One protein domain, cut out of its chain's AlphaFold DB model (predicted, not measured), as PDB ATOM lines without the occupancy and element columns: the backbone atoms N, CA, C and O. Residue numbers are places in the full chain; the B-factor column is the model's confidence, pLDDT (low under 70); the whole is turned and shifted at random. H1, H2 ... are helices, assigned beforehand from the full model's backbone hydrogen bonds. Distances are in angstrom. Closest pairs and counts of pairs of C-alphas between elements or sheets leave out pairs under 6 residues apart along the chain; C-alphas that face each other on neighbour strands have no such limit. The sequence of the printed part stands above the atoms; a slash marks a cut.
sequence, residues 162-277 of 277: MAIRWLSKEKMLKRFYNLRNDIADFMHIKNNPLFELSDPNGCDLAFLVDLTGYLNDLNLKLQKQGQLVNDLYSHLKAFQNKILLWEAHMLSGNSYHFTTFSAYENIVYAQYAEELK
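This is residues 162 to 277 of the 277 residues of the protein "General transcription factor II-I repeat domain-containing protein 2" of Eumeta variegata (UniProt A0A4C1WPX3). A flat, loose layer of helices has H3 in its middle, H1 packed on one side and, on the other, H4 and H5 at opposite ends of H3; H2 sits off at the rim. The printed part has 116 residues with five named helices, H1 to H5, class all helix. Radius of gyration of the C-alphas is 17.8 A, spans 58 by 35 by 14 A.

H1, residues 162 to 178, touches the hub H3, residues 201 to 222, closest at C-alphas 174 and 209, 5.8 A. H2, residues 180 to 189, touches no helix. H3 and H4, residues 229 to 251, form a hairpin, opposite ways at 21 degrees; C-alphas 222 and 232 are closest, 6.0 A. H5, residues 259 to 275, touches H3 with residues 259 to 265 alone, closest at C-alphas 261 and 206, 4.7 A. In these five helices every O i to N i+4 pair is within hydrogen-bond range.

H1 begins at C-alpha 162 (112.956, 159.931, 86.334). H3 is 31.2 A long, H4 33.3 A. H5 ends at C-alpha 275 (124.838, 189.302, 120.536).

The printed part has no cut. H2 to H3 is a long link. Residues 162 to 167, 194 to 201 and 272 to 277 have pLDDT under 70.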
ATOM      1  N   MET A 162     112.502 158.734  85.611       50.47
ATOM      2  CA  MET A 162     112.956 159.931  86.334       50.47
ATOM      3  C   MET A 162     112.377 160.076  87.745       50.47
ATOM      4  O   MET A 162     113.009 160.684  88.610       50.47
ATOM      5  N   ALA A 163     111.210 159.474  87.982       52.44
ATOM      6  CA  ALA A 163     110.474 159.506  89.241       52.44
ATOM      7  C   ALA A 163     111.323 159.063  90.446       52.44
ATOM      8  O   ALA A 163     111.472 159.800  91.421       52.44
ATOM      9  N   ILE A 164     111.934 157.879  90.338       55.22
ATOM     10  CA  ILE A 164     112.743 157.252  91.396       55.22
ATOM     11  C   ILE A 164     113.987 158.101  91.700       55.22
ATOM     12  O   ILE A 164     114.379 158.268  92.857       55.22
ATOM     13  N   ARG A 165     114.582 158.698  90.662       64.44
ATOM     14  CA  ARG A 165     115.791 159.515  90.785       64.44
ATOM     15  C   ARG A 165     115.521 160.860  91.462       64.44
ATOM     16  O   ARG A 165     116.373 161.324  92.211       64.44
ATOM     17  N   TRP A 166     114.365 161.478  91.224       67.25
ATOM     18  CA  TRP A 166     113.975 162.732  91.880       67.25
ATOM     19  C   TRP A 166     113.641 162.533  93.365       67.25
ATOM     20  O   TRP A 166     114.164 163.257  94.208       67.25
ATOM     21  N   LEU A 167     112.869 161.493  93.697       66.19
ATOM     22  CA  LEU A 167     112.534 161.124  95.080       66.19
ATOM     23  C   LEU A 167     113.783 160.904  95.947       66.19
ATOM     24  O   LEU A 167     113.836 161.304  97.106       66.19
ATOM     25  N   SER A 168     114.819 160.281  95.382       72.94
ATOM     26  CA  SER A 168     116.092 160.111  96.086       72.94
ATOM     27  C   SER A 168     116.825 161.436  96.321       72.94
ATOM     28  O   SER A 168     117.550 161.548  97.309       72.94
ATOM     29  N   LYS A 169     116.669 162.423  95.428       75.31
ATOM     30  CA  LYS A 169     117.316 163.737  95.547       75.31
ATOM     31  C   LYS A 169     116.673 164.596  96.633       75.31
ATOM     32  O   LYS A 169     117.409 165.217  97.387       75.31
ATOM     33  N   GLU A 170     115.347 164.584  96.765       82.31
ATOM     34  CA  GLU A 170     114.642 165.276  97.860       82.31
ATOM     35  C   GLU A 170     115.061 164.718  99.228       82.31
ATOM     36  O   GLU A 170     115.535 165.461 100.088       82.31
ATOM     37  N   LYS A 171     115.028 163.389  99.389       82.75
ATOM     38  CA  LYS A 171     115.488 162.730 100.622       82.75
ATOM     39  C   LYS A 171     116.946 163.040 100.950       82.75
ATOM     40  O   LYS A 171     117.284 163.233 102.117       82.75
ATOM     41  N   MET A 172     117.813 163.062  99.937       86.12
ATOM     42  CA  MET A 172     119.217 163.439 100.099       86.12
ATOM     43  C   MET A 172     119.339 164.893 100.560       86.12
ATOM     44  O   MET A 172     120.059 165.150 101.520       86.12
ATOM     45  N   LEU A 173     118.616 165.820  99.927       84.75
ATOM     46  CA  LEU A 173     118.667 167.245 100.246       84.75
ATOM     47  C   LEU A 173     118.199 167.521 101.679       84.75
ATOM     48  O   LEU A 173     118.870 168.234 102.420       84.75
ATOM     49  N   LYS A 174     117.106 166.883 102.107       87.56
ATOM     50  CA  LYS A 174     116.603 166.989 103.481       87.56
ATOM     51  C   LYS A 174     117.604 166.456 104.508       87.56
ATOM     52  O   LYS A 174     117.836 167.084 105.537       87.56
ATOM     53  N   ARG A 175     118.234 165.310 104.229       90.44
ATOM     54  CA  ARG A 175     119.291 164.752 105.093       90.44
ATOM     55  C   ARG A 175     120.511 165.662 105.158       90.44
ATOM     56  O   ARG A 175     121.030 165.887 106.243       90.44
ATOM     57  N   PHE A 176     120.939 166.186 104.014       87.31
ATOM     58  CA  PHE A 176     122.053 167.119 103.927       87.31
ATOM     59  C   PHE A 176     121.788 168.377 104.757       87.31
ATOM     60  O   PHE A 176     122.631 168.763 105.559       87.31
ATOM     61  N   TYR A 177     120.591 168.959 104.644       87.62
ATOM     62  CA  TYR A 177     120.199 170.107 105.457       87.62
ATOM     63  C   TYR A 177     120.237 169.807 106.960       87.62
ATOM     64  O   TYR A 177     120.733 170.621 107.738       87.62
ATOM     65  N   ASN A 178     119.760 168.637 107.387       89.69
ATOM     66  CA  ASN A 178     119.797 168.254 108.801       89.69
ATOM     67  C   ASN A 178     121.231 168.092 109.330       89.69
ATOM     68  O   ASN A 178     121.489 168.441 110.474       89.69
ATOM     69  N   LEU A 179     122.150 167.606 108.493       88.56
ATOM     70  CA  LEU A 179     123.562 167.392 108.835       88.56
ATOM     71  C   LEU A 179     124.443 168.627 108.600       88.56
ATOM     72  O   LEU A 179     125.652 168.556 108.796       88.56
ATOM     73  N   ARG A 180     123.881 169.752 108.143       86.25
ATOM     74  CA  ARG A 180     124.669 170.914 107.694       86.25
ATOM     75  C   ARG A 180     125.636 171.443 108.759       86.25
ATOM     76  O   ARG A 180     126.748 171.815 108.407       86.25
ATOM     77  N   ASN A 181     125.235 171.429 110.033       84.31
ATOM     78  CA  ASN A 181     126.070 171.891 111.142       84.31
ATOM     79  C   ASN A 181     127.222 170.909 111.390       84.31
ATOM     80  O   ASN A 181     128.373 171.319 111.357       84.31
ATOM     81  N   ASP A 182     126.934 169.606 111.483       86.19
ATOM     82  CA  ASP A 182     127.960 168.564 111.642       86.19
ATOM     83  C   ASP A 182     128.976 168.578 110.484       86.19
ATOM     84  O   ASP A 182     130.179 168.387 110.677       86.19
ATOM     85  N   ILE A 183     128.497 168.815 109.256       85.25
ATOM     86  CA  ILE A 183     129.341 168.948 108.063       85.25
ATOM     87  C   ILE A 183     130.206 170.210 108.158       85.25
ATOM     88  O   ILE A 183     131.395 170.146 107.836       85.25
ATOM     89  N   ALA A 184     129.639 171.339 108.588       82.44
ATOM     90  CA  ALA A 184     130.380 172.581 108.779       82.44
ATOM     91  C   ALA A 184     131.471 172.424 109.854       82.44
ATOM     92  O   ALA A 184     132.623 172.779 109.597       82.44
ATOM     93  N   ASP A 185     131.150 171.804 110.990       83.81
ATOM     94  CA  ASP A 185     132.088 171.533 112.087       83.81
ATOM     95  C   ASP A 185     133.230 170.616 111.635       83.81
ATOM     96  O   ASP A 185     134.412 170.907 111.839       83.81
ATOM     97  N   PHE A 186     132.898 169.528 110.936       83.75
ATOM     98  CA  PHE A 186     133.891 168.615 110.373       83.75
ATOM     99  C   PHE A 186     134.838 169.313 109.386       83.75
ATOM    100  O   PHE A 186     136.044 169.050 109.366       83.75
ATOM    101  N   MET A 187     134.300 170.210 108.562       82.06
ATOM    102  CA  MET A 187     135.074 170.984 107.593       82.06
ATOM    103  C   MET A 187     135.965 172.034 108.266       82.06
ATOM    104  O   MET A 187     137.110 172.228 107.845       82.06
ATOM    105  N   HIS A 188     135.498 172.632 109.362       81.19
ATOM    106  CA  HIS A 188     136.310 173.496 110.215       81.19
ATOM    107  C   HIS A 188     137.510 172.754 110.812       81.19
ATOM    108  O   HIS A 188     138.634 173.245 110.706       81.19
ATOM    109  N   ILE A 189     137.310 171.545 111.350       86.50
ATOM    110  CA  ILE A 189     138.396 170.704 111.891       86.50
ATOM    111  C   ILE A 189     139.454 170.398 110.818       86.50
ATOM    112  O   ILE A 189     140.648 170.316 111.105       86.50
ATOM    113  N   LYS A 190     139.030 170.265 109.559       83.69
ATOM    114  CA  LYS A 190     139.921 170.024 108.417       83.69
ATOM    115  C   LYS A 190     140.624 171.274 107.878       83.69
ATOM    116  O   LYS A 190     141.307 171.169 106.862       83.69
ATOM    117  N   ASN A 191     140.483 172.430 108.534       80.50
ATOM    118  CA  ASN A 191     140.977 173.729 108.062       80.50
ATOM    119  C   ASN A 191     140.472 174.096 106.650       80.50
ATOM    120  O   ASN A 191     141.160 174.791 105.902       80.50
ATOM    121  N   ASN A 192     139.276 173.631 106.274       79.81
ATOM    122  CA  ASN A 192     138.644 173.946 104.993       79.81
ATOM    123  C   ASN A 192     137.169 174.332 105.203       79.81
ATOM    124  O   ASN A 192     136.281 173.545 104.873       79.81
ATOM    125  N   PRO A 193     136.894 175.501 105.806       72.19
ATOM    126  CA  PRO A 193     135.538 175.900 106.163       72.19
ATOM    127  C   PRO A 193     134.640 176.061 104.926       72.19
ATOM    128  O   PRO A 193     134.992 176.736 103.958       72.19
ATOM    129  N   LEU A 194     133.443 175.473 104.984       67.06
ATOM    130  CA  LEU A 194     132.416 175.629 103.955       67.06
ATOM    131  C   LEU A 194     131.559 176.866 104.233       67.06
ATOM    132  O   LEU A 194     130.492 176.780 104.838       67.06
ATOM    133  N   PHE A 195     131.989 178.017 103.718       64.81
ATOM    134  CA  PHE A 195     131.209 179.261 103.790       64.81
ATOM    135  C   PHE A 195     129.851 179.169 103.077       64.81
ATOM    136  O   PHE A 195     128.951 179.952 103.351       64.81
ATOM    137  N   GLU A 196     129.675 178.193 102.184       61.88
ATOM    138  CA  GLU A 196     128.418 177.953 101.471       61.88
ATOM    139  C   GLU A 196     127.297 177.408 102.365       61.88
ATOM    140  O   GLU A 196     126.134 177.472 101.977       61.88
ATOM    141  N   LEU A 197     127.633 176.886 103.547       64.88
ATOM    142  CA  LEU A 197     126.665 176.482 104.572       64.88
ATOM    143  C   LEU A 197     126.410 177.594 105.601       64.88
ATOM    144  O   LEU A 197     125.545 177.437 106.461       64.88
ATOM    145  N   SER A 198     127.141 178.708 105.495       60.66
ATOM    146  CA  SER A 198     126.960 179.903 106.312       60.66
ATOM    147  C   SER A 198     125.882 180.820 105.726       60.66
ATOM    148  O   SER A 198     125.541 180.753 104.541       60.66
ATOM    149  N   ASP A 199     125.352 181.709 106.560       57.78
ATOM    150  CA  ASP A 199     124.436 182.771 106.144       57.78
ATOM    151  C   ASP A 199     125.083 183.672 105.064       57.78
ATOM    152  O   ASP A 199     126.255 184.039 105.224       57.78
ATOM    153  N   PRO A 200     124.402 184.016 103.944       56.88
ATOM    154  CA  PRO A 200     122.968 183.863 103.631       56.88
ATOM    155  C   PRO A 200     122.548 182.547 102.946       56.88
ATOM    156  O   PRO A 200     121.360 182.321 102.711       56.88
ATOM    157  N   ASN A 201     123.483 181.659 102.611       64.19
ATOM    158  CA  ASN A 201     123.201 180.487 101.773       64.19
ATOM    159  C   ASN A 201     122.397 179.393 102.511       64.19
ATOM    160  O   ASN A 201     121.692 178.599 101.882       64.19
ATOM    161  N   GLY A 202     122.446 179.374 103.848       72.44
ATOM    162  CA  GLY A 202     121.627 178.488 104.684       72.44
ATOM    163  C   GLY A 202     120.118 178.754 104.573       72.44
ATOM    164  O   GLY A 202     119.329 177.805 104.602       72.44
ATOM    165  N   CYS A 203     119.724 180.018 104.363       77.25
ATOM    166  CA  CYS A 203     118.332 180.424 104.134       77.25
ATOM    167  C   CYS A 203     117.777 179.811 102.846       77.25
ATOM    168  O   CYS A 203     116.719 179.175 102.842       77.25
ATOM    169  N   ASP A 204     118.533 179.956 101.756       77.56
ATOM    170  CA  ASP A 204     118.169 179.426 100.443       77.56
ATOM    171  C   ASP A 204     118.042 177.903 100.481       77.56
ATOM    172  O   ASP A 204     117.112 177.338  99.902       77.56
ATOM    173  N   LEU A 205     118.940 177.233 101.211       81.31
ATOM    174  CA  LEU A 205     118.895 175.785 101.389       81.31
ATOM    175  C   LEU A 205     117.657 175.339 102.183       81.31
ATOM    176  O   LEU A 205     117.012 174.365 101.795       81.31
ATOM    177  N   ALA A 206     117.297 176.046 103.258       86.38
ATOM    178  CA  ALA A 206     116.105 175.742 104.053       86.38
ATOM    179  C   ALA A 206     114.819 175.882 103.222       86.38
ATOM    180  O   ALA A 206     113.976 174.983 103.210       86.38
ATOM    181  N   PHE A 207     114.712 176.972 102.456       84.00
ATOM    182  CA  PHE A 207     113.604 177.196 101.529       84.00
ATOM    183  C   PHE A 207     113.530 176.107 100.447       84.00
ATOM    184  O   PHE A 207     112.457 175.587 100.133       84.00
ATOM    185  N   LEU A 208     114.683 175.727  99.891       82.94
ATOM    186  CA  LEU A 208     114.800 174.670  98.890       82.94
ATOM    187  C   LEU A 208     114.312 173.313  99.397       82.94
ATOM    188  O   LEU A 208     113.648 172.590  98.650       82.94
ATOM    189  N   VAL A 209     114.625 172.955 100.643       87.12
ATOM    190  CA  VAL A 209     114.149 171.708 101.262       87.12
ATOM    191  C   VAL A 209     112.622 171.686 101.326       87.12
ATOM    192  O   VAL A 209     112.012 170.704 100.902       87.12
ATOM    193  N   ASP A 210     111.998 172.774 101.777       89.94
ATOM    194  CA  ASP A 210     110.536 172.862 101.848       89.94
ATOM    195  C   ASP A 210     109.897 172.811 100.444       89.94
ATOM    196  O   ASP A 210     108.991 172.010 100.194       89.94
ATOM    197  N   LEU A 211     110.410 173.592  99.482       85.31
ATOM    198  CA  LEU A 211     109.888 173.619  98.109       85.31
ATOM    199  C   LEU A 211     110.018 172.259  97.407       85.31
ATOM    200  O   LEU A 211     109.090 171.808  96.729       85.31
ATOM    201  N   THR A 212     111.162 171.591  97.558       81.56
ATOM    202  CA  THR A 212     111.376 170.262  96.966       81.56
ATOM    203  C   THR A 212     110.472 169.202  97.590       81.56
ATOM    204  O   THR A 212     109.986 168.342  96.851       81.56
ATOM    205  N   GLY A 213     110.156 169.309  98.885       86.94
ATOM    206  CA  GLY A 213     109.127 168.496  99.537       86.94
ATOM    207  C   GLY A 213     107.755 168.665  98.876       86.94
ATOM    208  O   GLY A 213     107.130 167.685  98.471       86.94
ATOM    209  N   TYR A 214     107.329 169.907  98.645       88.38
ATOM    210  CA  TYR A 214     106.049 170.194  97.988       88.38
ATOM    211  C   TYR A 214     105.957 169.678  96.550       88.38
ATOM    212  O   TYR A 214     104.924 169.149  96.130       88.38
ATOM    213  N   LEU A 215     107.041 169.805  95.788       82.12
ATOM    214  CA  LEU A 215     107.123 169.260  94.433       82.12
ATOM    215  C   LEU A 215     107.104 167.736  94.433       82.12
ATOM    216  O   LEU A 215     106.549 167.123  93.522       82.12
ATOM    217  N   ASN A 216     107.694 167.121  95.453       83.12
ATOM    218  CA  ASN A 216     107.647 165.685  95.616       83.12
ATOM    219  C   ASN A 216     106.222 165.187  95.894       83.12
ATOM    220  O   ASN A 216     105.784 164.220  95.274       83.12
ATOM    221  N   ASP A 217     105.467 165.890  96.737       87.88
ATOM    222  CA  ASP A 217     104.056 165.577  96.985       87.88
ATOM    223  C   ASP A 217     103.207 165.701  95.715       87.88
ATOM    224  O   ASP A 217     102.357 164.848  95.446       87.88
ATOM    225  N   LEU A 218     103.439 166.742  94.907       82.69
ATOM    226  CA  LEU A 218     102.794 166.873  93.599       82.69
ATOM    227  C   LEU A 218     103.171 165.702  92.683       82.69
ATOM    228  O   LEU A 218     102.301 165.086  92.077       82.69
ATOM    229  N   ASN A 219     104.456 165.364  92.611       81.00
ATOM    230  CA  ASN A 219     104.960 164.274  91.783       81.00
ATOM    231  C   ASN A 219     104.331 162.920  92.165       81.00
ATOM    232  O   ASN A 219     103.908 162.171  91.287       81.00
ATOM    233  N   LEU A 220     104.189 162.633  93.462       83.62
ATOM    234  CA  LEU A 220     103.493 161.437  93.947       83.62
ATOM    235  C   LEU A 220     102.007 161.441  93.567       83.62
ATOM    236  O   LEU A 220     101.469 160.401  93.185       83.62
ATOM    237  N   LYS A 221     101.347 162.605  93.624       85.38
ATOM    238  CA  LYS A 221      99.949 162.750  93.191       85.38
ATOM    239  C   LYS A 221      99.760 162.536  91.698       85.38
ATOM    240  O   LYS A 221      98.703 162.040  91.342       85.38
ATOM    241  N   LEU A 222     100.734 162.908  90.867       80.69
ATOM    242  CA  LEU A 222     100.688 162.735  89.408       80.69
ATOM    243  C   LEU A 222     101.061 161.315  88.959       80.69
ATOM    244  O   LEU A 222     100.666 160.886  87.881       80.69
ATOM    245  N   GLN A 223     101.841 160.586  89.760       79.31
ATOM    246  CA  GLN A 223     102.243 159.204  89.468       79.31
ATOM    247  C   GLN A 223     101.216 158.159  89.913       79.31
ATOM    248  O   GLN A 223     101.411 156.962  89.679       79.31
ATOM    249  N   LYS A 224     100.143 158.577  90.589       85.38
ATOM    250  CA  LYS A 224      99.120 157.655  91.069       85.38
ATOM    251  C   LYS A 224      98.422 157.010  89.867       85.38
ATOM    252  O   LYS A 224      97.941 157.682  88.962       85.38
ATOM    253  N   GLN A 225      98.365 155.682  89.854       83.50
ATOM    254  CA  GLN A 225      97.720 154.944  88.768       83.50
ATOM    255  C   GLN A 225      96.195 155.132  88.792       83.50
ATOM    256  O   GLN A 225      95.602 155.319  89.855       83.50
ATOM    257  N   GLY A 226      95.566 155.049  87.615       86.50
ATOM    258  CA  GLY A 226      94.107 155.105  87.468       86.50
ATOM    259  C   GLY A 226      93.498 156.510  87.525       86.50
ATOM    260  O   GLY A 226      92.302 156.632  87.768       86.50
ATOM    261  N   GLN A 227      94.298 157.560  87.331       86.56
ATOM    262  CA  GLN A 227      93.817 158.944  87.276       86.56
ATOM    263  C   GLN A 227      93.378 159.340  85.866       86.56
ATOM    264  O   GLN A 227      94.024 158.978  84.879       86.56
ATOM    265  N   LEU A 228      92.306 160.127  85.781       87.06
ATOM    266  CA  LEU A 228      91.869 160.754  84.538       87.06
ATOM    267  C   LEU A 228      92.713 162.001  84.239       87.06
ATOM    268  O   LEU A 228      93.298 162.612  85.133       87.06
ATOM    269  N   VAL A 229      92.722 162.439  82.977       77.81
ATOM    270  CA  VAL A 229      93.418 163.675  82.563       77.81
ATOM    271  C   VAL A 229      92.924 164.889  83.357       77.81
ATOM    272  O   VAL A 229      93.730 165.709  83.794       77.81
ATOM    273  N   ASN A 230      91.617 164.967  83.623       79.62
ATOM    274  CA  ASN A 230      91.031 166.026  84.447       79.62
ATOM    275  C   ASN A 230      91.569 166.014  85.885       79.62
ATOM    276  O   ASN A 230      91.804 167.078  86.456       79.62
ATOM    277  N   ASP A 231      91.827 164.832  86.454       80.88
ATOM    278  CA  ASP A 231      92.400 164.720  87.795       80.88
ATOM    279  C   ASP A 231      93.824 165.277  87.806       80.88
ATOM    280  O   ASP A 231      94.160 166.099  88.657       80.88
ATOM    281  N   LEU A 232      94.649 164.889  86.827       79.06
ATOM    282  CA  LEU A 232      96.017 165.397  86.678       79.06
ATOM    283  C   LEU A 232      96.033 166.923  86.521       79.06
ATOM    284  O   LEU A 232      96.787 167.607  87.217       79.06
ATOM    285  N   TYR A 233      95.158 167.462  85.668       78.12
ATOM    286  CA  TYR A 233      95.007 168.904  85.478       78.12
ATOM    287  C   TYR A 233      94.602 169.612  86.776       78.12
ATOM    288  O   TYR A 233      95.187 170.634  87.137       78.12
ATOM    289  N   SER A 234      93.661 169.039  87.532       83.94
ATOM    290  CA  SER A 234      93.226 169.602  88.814       83.94
ATOM    291  C   SER A 234      94.366 169.672  89.841       83.94
ATOM    292  O   SER A 234      94.504 170.688  90.525       83.94
ATOM    293  N   HIS A 235      95.239 168.653  89.903       82.06
ATOM    294  CA  HIS A 235      96.414 168.657  90.787       82.06
ATOM    295  C   HIS A 235      97.397 169.761  90.412       82.06
ATOM    296  O   HIS A 235      97.890 170.465  91.295       82.06
ATOM    297  N   LEU A 236      97.652 169.939  89.112       80.50
ATOM    298  CA  LEU A 236      98.527 170.996  88.607       80.50
ATOM    299  C   LEU A 236      97.955 172.386  88.902       80.50
ATOM    300  O   LEU A 236      98.664 173.224  89.461       80.50
ATOM    301  N   LYS A 237      96.671 172.624  88.603       80.38
ATOM    302  CA  LYS A 237      96.035 173.929  88.838       80.38
ATOM    303  C   LYS A 237      95.971 174.266  90.327       80.38
ATOM    304  O   LYS A 237      96.283 175.387  90.725       80.38
ATOM    305  N   ALA A 238      95.649 173.289  91.173       85.75
ATOM    306  CA  ALA A 238      95.680 173.471  92.621       85.75
ATOM    307  C   ALA A 238      97.094 173.800  93.127       85.75
ATOM    308  O   ALA A 238      97.248 174.640  94.013       85.75
ATOM    309  N   PHE A 239      98.131 173.169  92.570       83.38
ATOM    310  CA  PHE A 239      99.515 173.460  92.942       83.38
ATOM    311  C   PHE A 239      99.968 174.853  92.491       83.38
ATOM    312  O   PHE A 239     100.593 175.563  93.272       83.38
ATOM    313  N   GLN A 240      99.594 175.284  91.285       80.50
ATOM    314  CA  GLN A 240      99.831 176.657  90.822       80.50
ATOM    315  C   GLN A 240      99.201 177.683  91.771       80.50
ATOM    316  O   GLN A 240      99.878 178.608  92.217       80.50
ATOM    317  N   ASN A 241      97.942 177.474  92.164       81.81
ATOM    318  CA  ASN A 241      97.264 178.357  93.114       81.81
ATOM    319  C   ASN A 241      97.964 178.384  94.483       81.81
ATOM    320  O   ASN A 241      98.035 179.436  95.114       81.81
ATOM    321  N   LYS A 242      98.522 177.251  94.935       86.31
ATOM    322  CA  LYS A 242      99.340 177.207  96.158       86.31
ATOM    323  C   LYS A 242     100.617 178.029  96.032       86.31
ATOM    324  O   LYS A 242     100.932 178.746  96.972       86.31
ATOM    325  N   ILE A 243     101.320 177.963  94.899       81.19
ATOM    326  CA  ILE A 243     102.525 178.778  94.669       81.19
ATOM    327  C   ILE A 243     102.183 180.267  94.763       81.19
ATOM    328  O   ILE A 243     102.868 180.990  95.478       81.19
ATOM    329  N   LEU A 244     101.104 180.709  94.110       79.44
ATOM    330  CA  LEU A 244     100.662 182.108  94.161       79.44
ATOM    331  C   LEU A 244     100.304 182.547  95.588       79.44
ATOM    332  O   LEU A 244     100.669 183.639  96.021       79.44
ATOM    333  N   LEU A 245      99.623 181.682  96.344       85.06
ATOM    334  CA  LEU A 245      99.311 181.939  97.750       85.06
ATOM    335  C   LEU A 245     100.583 182.048  98.601       85.06
ATOM    336  O   LEU A 245     100.714 182.967  99.407       85.06
ATOM    337  N   TRP A 246     101.529 181.125  98.421       86.00
ATOM    338  CA  TRP A 246     102.804 181.134  99.131       86.00
ATOM    339  C   TRP A 246     103.643 182.357  98.792       86.00
ATOM    340  O   TRP A 246     104.238 182.931  99.696       86.00
ATOM    341  N   GLU A 247     103.661 182.794  97.536       77.75
ATOM    342  CA  GLU A 247     104.316 184.037  97.134       77.75
ATOM    343  C   GLU A 247     103.716 185.237  97.880       77.75
ATOM    344  O   GLU A 247     104.451 185.999  98.505       77.75
ATOM    345  N   ALA A 248     102.386 185.364  97.904       78.38
ATOM    346  CA  ALA A 248     101.708 186.438  98.631       78.38
ATOM    347  C   ALA A 248     101.985 186.397 100.148       78.38
ATOM    348  O   ALA A 248     102.232 187.434 100.774       78.38
ATOM    349  N   HIS A 249     101.991 185.206 100.751       82.00
ATOM    350  CA  HIS A 249     102.331 185.027 102.166       82.00
ATOM    351  C   HIS A 249     103.799 185.383 102.442       82.00
ATOM    352  O   HIS A 249     104.084 186.155 103.352       82.00
ATOM    353  N   MET A 250     104.731 184.933 101.605       79.25
ATOM    354  CA  MET A 250     106.150 185.253 101.762       79.25
ATOM    355  C   MET A 250     106.428 186.750 101.597       79.25
ATOM    356  O   MET A 250     107.219 187.300 102.361       79.25
ATOM    357  N   LEU A 251     105.753 187.423 100.658       76.19
ATOM    358  CA  LEU A 251     105.851 188.875 100.462       76.19
ATOM    359  C   LEU A 251     105.273 189.682 101.633       76.19
ATOM    360  O   LEU A 251     105.716 190.803 101.867       76.19
ATOM    361  N   SER A 252     104.317 189.121 102.374       76.56
ATOM    362  CA  SER A 252     103.770 189.721 103.599       76.56
ATOM    363  C   SER A 252     104.554 189.349 104.865       76.56
ATOM    364  O   SER A 252     104.138 189.715 105.961       76.56
ATOM    365  N   GLY A 253     105.692 188.656 104.734       77.75
ATOM    366  CA  GLY A 253     106.520 188.243 105.871       77.75
ATOM    367  C   GLY A 253     106.016 186.987 106.589       77.75
ATOM    368  O   GLY A 253     106.490 186.667 107.670       77.75
ATOM    369  N   ASN A 254     105.059 186.258 106.013       81.38
ATOM    370  CA  ASN A 254     104.516 185.037 106.597       81.38
ATOM    371  C   ASN A 254     105.177 183.788 105.992       81.38
ATOM    372  O   ASN A 254     104.834 183.354 104.889       81.38
ATOM    373  N   SER A 255     106.092 183.183 106.750       84.19
ATOM    374  CA  SER A 255     106.807 181.958 106.383       84.19
ATOM    375  C   SER A 255     106.173 180.663 106.922       84.19
ATOM    376  O   SER A 255     106.779 179.599 106.817       84.19
ATOM    377  N   TYR A 256     104.936 180.695 107.438       86.94
ATOM    378  CA  TYR A 256     104.284 179.558 108.117       86.94
ATOM    379  C   TYR A 256     104.260 178.250 107.307       86.94
ATOM    380  O   TYR A 256     104.399 177.161 107.860       86.94
ATOM    381  N   HIS A 257     104.092 178.335 105.985       87.00
ATOM    382  CA  HIS A 257     104.085 177.154 105.117       87.00
ATOM    383  C   HIS A 257     105.485 176.590 104.847       87.00
ATOM    384  O   HIS A 257     105.606 175.497 104.313       87.00
ATOM    385  N   PHE A 258     106.549 177.292 105.200       88.81
ATOM    386  CA  PHE A 258     107.916 176.834 104.997       88.81
ATOM    387  C   PHE A 258     108.500 176.532 106.373       88.81
ATOM    388  O   PHE A 258     109.125 177.373 107.010       88.81
ATOM    389  N   THR A 259     108.202 175.343 106.899       91.62
ATOM    390  CA  THR A 259     108.549 174.972 108.279       91.62
ATOM    391  C   THR A 259     110.056 174.912 108.510       91.62
ATOM    392  O   THR A 259     110.532 175.301 109.573       91.62
ATOM    393  N   THR A 260     110.816 174.440 107.521       89.06
ATOM    394  CA  THR A 260     112.278 174.356 107.618       89.06
ATOM    395  C   THR A 260     112.886 175.754 107.539       89.06
ATOM    396  O   THR A 260     113.773 176.099 108.319       89.06
ATOM    397  N   PHE A 261     112.364 176.580 106.634       87.25
ATOM    398  CA  PHE A 261     112.753 177.979 106.498       87.25
ATOM    399  C   PHE A 261     112.428 178.811 107.743       87.25
ATOM    400  O   PHE A 261     113.302 179.493 108.260       87.25
ATOM    401  N   SER A 262     111.202 178.734 108.259       86.69
ATOM    402  CA  SER A 262     110.782 179.482 109.450       86.69
ATOM    403  C   SER A 262     111.557 179.047 110.694       86.69
ATOM    404  O   SER A 262     111.917 179.877 111.524       86.69
ATOM    405  N   ALA A 263     111.891 177.760 110.821       88.00
ATOM    406  CA  ALA A 263     112.789 177.294 111.873       88.00
ATOM    407  C   ALA A 263     114.194 177.909 111.745       88.00
ATOM    408  O   ALA A 263     114.751 178.356 112.745       88.00
ATOM    409  N   TYR A 264     114.752 177.971 110.530       85.06
ATOM    410  CA  TYR A 264     116.038 178.631 110.279       85.06
ATOM    411  C   TYR A 264     115.991 180.121 110.629       85.06
ATOM    412  O   TYR A 264     116.860 180.613 111.343       85.06
ATOM    413  N   GLU A 265     114.949 180.814 110.180       78.94
ATOM    414  CA  GLU A 265     114.710 182.228 110.455       78.94
ATOM    415  C   GLU A 265     114.679 182.516 111.967       78.94
ATOM    416  O   GLU A 265     115.382 183.404 112.446       78.94
ATOM    417  N   ASN A 266     113.961 181.698 112.742       83.00
ATOM    418  CA  ASN A 266     113.916 181.819 114.202       83.00
ATOM    419  C   ASN A 266     115.283 181.602 114.872       83.00
ATOM    420  O   ASN A 266     115.608 182.307 115.826       83.00
ATOM    421  N   ILE A 267     116.088 180.646 114.389       81.56
ATOM    422  CA  ILE A 267     117.441 180.399 114.917       81.56
ATOM    423  C   ILE A 267     118.331 181.624 114.687       81.56
ATOM    424  O   ILE A 267     119.012 182.068 115.608       81.56
ATOM    425  N   VAL A 268     118.290 182.185 113.479       75.25
ATOM    426  CA  VAL A 268     119.077 183.367 113.115       75.25
ATOM    427  C   VAL A 268     118.670 184.573 113.973       75.25
ATOM    428  O   VAL A 268     119.529 185.248 114.537       75.25
ATOM    429  N   TYR A 269     117.368 184.808 114.164       73.06
ATOM    430  CA  TYR A 269     116.894 185.882 115.043       73.06
ATOM    431  C   TYR A 269     117.283 185.689 116.515       73.06
ATOM    432  O   TYR A 269     117.613 186.669 117.184       73.06
ATOM    433  N   ALA A 270     117.272 184.453 117.020       72.25
ATOM    434  CA  ALA A 270     117.694 184.159 118.388       72.25
ATOM    435  C   ALA A 270     119.183 184.474 118.611       72.25
ATOM    436  O   ALA A 270     119.523 185.094 119.616       72.25
ATOM    437  N   GLN A 271     120.048 184.129 117.651       71.44
ATOM    438  CA  GLN A 271     121.485 184.426 117.712       71.44
ATOM    439  C   GLN A 271     121.754 185.939 117.768       71.44
ATOM    440  O   GLN A 271     122.495 186.402 118.632       71.44
ATOM    441  N   TYR A 272     121.076 186.733 116.933       65.38
ATOM    442  CA  TYR A 272     121.215 188.195 116.963       65.38
ATOM    443  C   TYR A 272     120.745 188.832 118.278       65.38
ATOM    444  O   TYR A 272     121.311 189.830 118.723       65.38
ATOM    445  N   ALA A 273     119.707 188.278 118.908       65.31
ATOM    446  CA  ALA A 273     119.200 188.782 120.183       65.31
ATOM    447  C   ALA A 273     120.155 188.504 121.360       65.31
ATOM    448  O   ALA A 273     120.087 189.198 122.379       65.31
ATOM    449  N   GLU A 274     121.026 187.501 121.241       66.94
ATOM    450  CA  GLU A 274     122.063 187.190 122.228       66.94
ATOM    451  C   GLU A 274     123.318 188.054 122.052       66.94
ATOM    452  O   GLU A 274     123.902 188.457 123.051       66.94
ATOM    453  N   GLU A 275     123.683 188.426 120.822       59.44
ATOM    454  CA  GLU A 275     124.838 189.302 120.536       59.44
ATOM    455  C   GLU A 275     124.652 190.766 120.992       59.44
ATOM    456  O   GLU A 275     125.620 191.521 121.073       59.44
ATOM    457  N   LEU A 276     123.415 191.183 121.281       54.62
ATOM    458  CA  LEU A 276     123.064 192.537 121.735       54.62
ATOM    459  C   LEU A 276     122.977 192.684 123.268       54.62
ATOM    460  O   LEU A 276     122.611 193.762 123.744       54.62
ATOM    461  N   LYS A 277     123.276 191.628 124.033       44.91
ATOM    462  CA  LYS A 277     123.330 191.634 125.508       44.91
ATOM    463  C   LYS A 277     124.763 191.740 126.012       44.91
ATOM    464  O   LYS A 277     124.940 192.410 127.053       44.91
TER     465      LYS A 277